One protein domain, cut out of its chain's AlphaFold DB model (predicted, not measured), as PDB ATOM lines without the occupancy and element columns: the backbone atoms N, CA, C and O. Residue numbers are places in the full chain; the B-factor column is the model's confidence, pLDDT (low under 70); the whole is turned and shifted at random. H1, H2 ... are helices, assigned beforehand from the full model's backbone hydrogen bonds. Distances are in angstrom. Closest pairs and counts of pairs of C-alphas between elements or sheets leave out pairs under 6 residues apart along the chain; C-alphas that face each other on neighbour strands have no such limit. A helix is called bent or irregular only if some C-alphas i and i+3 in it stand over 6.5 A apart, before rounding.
ATOM      1  N   LEU A  25      20.211  31.043  26.478       91.38
ATOM      2  CA  LEU A  25      18.919  30.379  26.595       91.38
ATOM      3  C   LEU A  25      18.563  30.081  28.055       91.38
ATOM      4  O   LEU A  25      17.460  30.404  28.479       91.38
ATOM      5  N   GLU A  26      19.492  29.530  28.836       91.69
ATOM      6  CA  GLU A  26      19.277  29.272  30.266       91.69
ATOM      7  C   GLU A  26      19.019  30.558  31.050       91.69
ATOM      8  O   GLU A  26      18.126  30.589  31.892       91.69
ATOM      9  N   ALA A  27      19.751  31.635  30.748       92.31
ATOM     10  CA  ALA A  27      19.535  32.928  31.390       92.31
ATOM     11  C   ALA A  27      18.138  33.498  31.089       92.31
ATOM     12  O   ALA A  27      17.493  34.042  31.984       92.31
ATOM     13  N   VAL A  28      17.660  33.359  29.848       93.62
ATOM     14  CA  VAL A  28      16.308  33.783  29.451       93.62
ATOM     15  C   VAL A  28      15.243  32.906  30.107       93.62
ATOM     16  O   VAL A  28      14.281  33.433  30.656       93.62
ATOM     17  N   ALA A  29      15.422  31.585  30.090       94.50
ATOM     18  CA  ALA A  29      14.485  30.637  30.682       94.50
ATOM     19  C   ALA A  29      14.332  30.859  32.199       94.50
ATOM     20  O   ALA A  29      13.218  30.853  32.718       94.50
ATOM     21  N   GLU A  30      15.441  31.131  32.893       92.31
ATOM     22  CA  GLU A  30      15.452  31.514  34.307       92.31
ATOM     23  C   GLU A  30      14.715  32.842  34.539       92.31
ATOM     24  O   GLU A  30      13.832  32.924  35.391       92.31
ATOM     25  N   ALA A  31      15.043  33.880  33.761       94.75
ATOM     26  CA  ALA A  31      14.423  35.194  33.906       94.75
ATOM     27  C   ALA A  31      12.904  35.140  33.696       94.75
ATOM     28  O   ALA A  31      12.163  35.736  34.474       94.75
ATOM     29  N   LEU A  32      12.436  34.395  32.691       95.56
ATOM     30  CA  LEU A  32      11.009  34.202  32.436       95.56
ATOM     31  C   LEU A  32      10.324  33.440  33.572       95.56
ATOM     32  O   LEU A  32       9.265  33.859  34.023       95.56
ATOM     33  N   GLY A  33      10.939  32.372  34.090       95.31
ATOM     34  CA  GLY A  33      10.378  31.634  35.224       95.31
ATOM     35  C   GLY A  33      10.180  32.507  36.468       95.31
ATOM     36  O   GLY A  33       9.175  32.365  37.163       95.31
ATOM     37  N   ILE A  34      11.103  33.443  36.719       95.38
ATOM     38  CA  ILE A  34      11.000  34.418  37.813       95.38
ATOM     39  C   ILE A  34       9.925  35.471  37.521       95.38
ATOM     40  O   ILE A  34       9.087  35.730  38.381       95.38
ATOM     41  N   LEU A  35       9.950  36.085  36.332       96.81
ATOM     42  CA  LEU A  35       9.042  37.180  35.968       96.81
ATOM     43  C   LEU A  35       7.579  36.735  35.917       96.81
ATOM     44  O   LEU A  35       6.707  37.469  36.370       96.81
ATOM     45  N   GLU A  36       7.325  35.528  35.417       96.69
ATOM     46  CA  GLU A  36       5.977  34.970  35.290       96.69
ATOM     47  C   GLU A  36       5.513  34.234  36.557       96.69
ATOM     48  O   GLU A  36       4.385  33.741  36.614       96.69
ATOM     49  N   GLY A  37       6.377  34.098  37.571       96.06
ATOM     50  CA  GLY A  37       6.087  33.303  38.768       96.06
ATOM     51  C   GLY A  37       5.861  31.814  38.469       96.06
ATOM     52  O   GLY A  37       5.167  31.129  39.219       96.06
ATOM     53  N   GLN A  38       6.426  31.309  37.370       96.94
ATOM     54  CA  GLN A  38       6.243  29.941  36.880       96.94
ATOM     55  C   GLN A  38       7.599  29.242  36.708       96.94
ATOM     56  O   GLN A  38       8.144  29.193  35.603       96.94
ATOM     57  N   PRO A  39       8.148  28.630  37.775       91.75
ATOM     58  CA  PRO A  39       9.446  27.953  37.719       91.75
ATOM     59  C   PRO A  39       9.519  26.823  36.678       91.75
ATOM     60  O   PRO A  39      10.595  26.518  36.167       91.75
ATOM     61  N   SER A  40       8.378  26.217  36.328       95.38
ATOM     62  CA  SER A  40       8.273  25.167  35.306       95.38
ATOM     63  C   SER A  40       8.673  25.631  33.904       95.38
ATOM     64  O   SER A  40       9.119  24.799  33.109       95.38
ATOM     65  N   LEU A  41       8.563  26.934  33.603       94.31
ATOM     66  CA  LEU A  41       8.963  27.495  32.309       94.31
ATOM     67  C   LEU A  41      10.433  27.225  32.011       94.31
ATOM     68  O   LEU A  41      10.775  26.936  30.867       94.31
ATOM     69  N   LYS A  42      11.296  27.244  33.034       92.44
ATOM     70  CA  LYS A  42      12.711  26.924  32.860       92.44
ATOM     71  C   LYS A  42      12.884  25.539  32.239       92.44
ATOM     72  O   LYS A  42      13.480  25.410  31.176       92.44
ATOM     73  N   THR A  43      12.325  24.509  32.870       91.19
ATOM     74  CA  THR A  43      12.465  23.121  32.410       91.19
ATOM     75  C   THR A  43      11.834  22.917  31.032       91.19
ATOM     76  O   THR A  43      12.410  22.241  30.184       91.19
ATOM     77  N   GLN A  44      10.678  23.536  30.777       95.19
ATOM     78  CA  GLN A  44       9.999  23.443  29.482       95.19
ATOM     79  C   GLN A  44      10.818  24.078  28.350       95.19
ATOM     80  O   GLN A  44      10.970  23.478  27.287       95.19
ATOM     81  N   LEU A  45      11.385  25.264  28.585       95.06
ATOM     82  CA  LEU A  45      12.187  25.990  27.598       95.06
ATOM     83  C   LEU A  45      13.571  25.365  27.377       95.06
ATOM     84  O   LEU A  45      14.145  25.526  26.299       95.06
ATOM     85  N   LEU A  46      14.101  24.634  28.362       95.00
ATOM     86  CA  LEU A  46      15.371  23.913  28.240       95.00
ATOM     87  C   LEU A  46      15.240  22.530  27.589       95.00
ATOM     88  O   LEU A  46      16.237  22.007  27.097       95.00
ATOM     89  N   GLY A  47      14.034  21.968  27.467       95.75
ATOM     90  CA  GLY A  47      13.819  20.676  26.798       95.75
ATOM     91  C   GLY A  47      14.446  20.575  25.393       95.75
ATOM     92  O   GLY A  47      15.188  19.625  25.124       95.75
ATOM     93  N   PRO A  48      14.245  21.558  24.492       94.81
ATOM     94  CA  PRO A  48      14.909  21.575  23.187       94.81
ATOM     95  C   PRO A  48      16.441  21.631  23.270       94.81
ATOM     96  O   PRO A  48      17.122  21.009  22.452       94.81
ATOM     97  N   LEU A  49      16.997  22.340  24.261       94.00
ATOM     98  CA  LEU A  49      18.442  22.397  24.496       94.00
ATOM     99  C   LEU A  49      18.991  21.012  24.844       94.00
ATOM    100  O   LEU A  49      20.018  20.603  24.299       94.00
ATOM    101  N   HIS A  50      18.297  20.282  25.720       94.31
ATOM    102  CA  HIS A  50      18.673  18.926  26.118       94.31
ATOM    103  C   HIS A  50      18.596  17.944  24.959       94.31
ATOM    104  O   HIS A  50      19.520  17.150  24.776       94.31
ATOM    105  N   ALA A  51      17.534  18.021  24.151       94.88
ATOM    106  CA  ALA A  51      17.382  17.192  22.960       94.88
ATOM    107  C   ALA A  51      18.517  17.451  21.958       94.88
ATOM    108  O   ALA A  51      19.133  16.513  21.456       94.88
ATOM    109  N   LEU A  52      18.852  18.724  21.730       94.69
ATOM    110  CA  LEU A  52      19.954  19.128  20.862       94.69
ATOM    111  C   LEU A  52      21.305  18.625  21.379       94.69
ATOM    112  O   LEU A  52      22.087  18.076  20.601       94.69
ATOM    113  N   CYS A  53      21.592  18.800  22.672       92.94
ATOM    114  CA  CYS A  53      22.846  18.333  23.261       92.94
ATOM    115  C   CYS A  53      22.943  16.807  23.186       92.94
ATOM    116  O   CYS A  53      23.950  16.293  22.710       92.94
ATOM    117  N   SER A  54      21.881  16.093  23.565       94.31
ATOM    118  CA  SER A  54      21.811  14.628  23.486       94.31
ATOM    119  C   SER A  54      22.043  14.120  22.066       94.31
ATOM    120  O   SER A  54      22.853  13.222  21.861       94.31
ATOM    121  N   PHE A  55      21.388  14.729  21.070       96.62
ATOM    122  CA  PHE A  55      21.589  14.370  19.670       96.62
ATOM    123  C   PHE A  55      23.055  14.548  19.263       96.62
ATOM    124  O   PHE A  55      23.667  13.630  18.732       96.62
ATOM    125  N   GLN A  56      23.663  15.694  19.565       95.75
ATOM    126  CA  GLN A  56      25.057  15.925  19.190       95.75
ATOM    127  C   GLN A  56      26.027  14.970  19.894       95.75
ATOM    128  O   GLN A  56      26.933  14.454  19.243       95.75
ATOM    129  N   LEU A  57      25.826  14.693  21.185       93.56
ATOM    130  CA  LEU A  57      26.651  13.745  21.941       93.56
ATOM    131  C   LEU A  57      26.549  12.326  21.360       93.56
ATOM    132  O   LEU A  57      27.570  11.679  21.139       93.56
ATOM    133  N   ASN A  58      25.339  11.885  21.006       96.00
ATOM    134  CA  ASN A  58      25.112  10.591  20.349       96.00
ATOM    135  C   ASN A  58      25.758  10.498  18.956       96.00
ATOM    136  O   ASN A  58      26.003   9.401  18.462       96.00
ATOM    137  N   HIS A  59      26.053  11.640  18.335       95.81
ATOM    138  CA  HIS A  59      26.701  11.745  17.030       95.81
ATOM    139  C   HIS A  59      28.168  12.214  17.121       95.81
ATOM    140  O   HIS A  59      28.725  12.705  16.140       95.81
ATOM    141  N   GLY A  60      28.817  12.030  18.278       90.44
ATOM    142  CA  GLY A  60      30.267  12.193  18.434       90.44
ATOM    143  C   GLY A  60      30.734  13.572  18.904       90.44
ATOM    144  O   GLY A  60      31.937  13.836  18.907       90.44
ATOM    145  N   ALA A  61      29.826  14.457  19.320       91.56
ATOM    146  CA  ALA A  61      30.227  15.654  20.051       91.56
ATOM    147  C   ALA A  61      30.795  15.284  21.430       91.56
ATOM    148  O   ALA A  61      30.373  14.316  22.059       91.56
ATOM    149  N   VAL A  62      31.738  16.089  21.912       88.12
ATOM    150  CA  VAL A  62      32.416  15.881  23.197       88.12
ATOM    151  C   VAL A  62      31.952  16.956  24.182       88.12
ATOM    152  O   VAL A  62      31.848  18.124  23.792       88.12
ATOM    153  N   PRO A  63      31.667  16.610  25.451       83.19
ATOM    154  CA  PRO A  63      31.357  17.610  26.461       83.19
ATOM    155  C   PRO A  63      32.564  18.523  26.699       83.19
ATOM    156  O   PRO A  63      33.705  18.077  26.813       83.19
ATOM    157  N   HIS A  64      32.306  19.822  26.792       82.38
ATOM    158  CA  HIS A  64      33.329  20.828  27.022       82.38
ATOM    159  C   HIS A  64      33.283  21.343  28.460       82.38
ATOM    160  O   HIS A  64      32.250  21.811  28.935       82.38
ATOM    161  N   GLN A  65      34.439  21.343  29.122       74.38
ATOM    162  CA  GLN A  65      34.645  22.072  30.375       74.38
ATOM    163  C   GLN A  65      34.696  23.587  30.127       74.38
ATOM    164  O   GLN A  65      34.842  24.042  28.987       74.38
ATOM    165  N   SER A  66      34.574  24.389  31.186       75.12
ATOM    166  CA  SER A  66      34.695  25.845  31.073       75.12
ATOM    167  C   SER A  66      36.147  26.269  30.807       75.12
ATOM    168  O   SER A  66      37.088  25.528  31.097       75.12
ATOM    169  N   LYS A  67      36.366  27.479  30.267       74.56
ATOM    170  CA  LYS A  67      37.741  27.963  30.038       74.56
ATOM    171  C   LYS A  67      38.517  28.146  31.338       74.56
ATOM    172  O   LYS A  67      39.724  27.956  31.299       74.56
TER     173      LYS A  67
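This is residues 25 to 67 of the 100 residues of the protein "tRNA-uridine aminocarboxypropyltransferase" of Ephemera danica (UniProt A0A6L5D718). Picture a helical hairpin with unequal legs: the short H1 folds back beside the first part of the long H2, and the far end of H2 sticks out free with residues 54 to 60. After H2 the last printed residues turn off its line as a tail, on the side of H2 where H1 lies. The printed part has 43 residues with two named helices, H1 then H2, and no named strand; its class is all helix. The whole is loose, with a radius of gyration of the C-alphas of 12.9 A, and flat, spanning 38 by 24 by 10 A.

Find C-alpha 25 at (18.919, 30.379, 26.595); from there H1 runs through residues 25 to 35, 15.2 A from first to last C-alpha. Go on to C-alpha 40 at (8.273, 25.167, 35.306), where H2 begins; it holds residues 40 to 58, is 26.8 A long and ends at C-alpha 58, at (25.112, 10.591, 20.349). Look near residue 48 for a kink of 36 degrees in H2. H2 is irregular, but only just: C-alphas 45 and 48 are 6.8 A apart.

H1 and H2 form a helical hairpin and run opposite ways at a shallow tilt of 12 degrees. H2 touches H1 with residues 40 to 46 alone; look at Ala 29 and Lys 42, whose C-alphas are the closest of the two helices at 4.7 A. In H1 every O i to N i+4 pair is within hydrogen-bond range, in H2 13 of 15.

The two C-alphas farthest apart are those of Gly 37 and Gly 60, at 38.0 A. The printed part has no cut, and the link from H1 to H2 is tight. The mean pLDDT of the printed part is 92.3, and no printed residue is under 70.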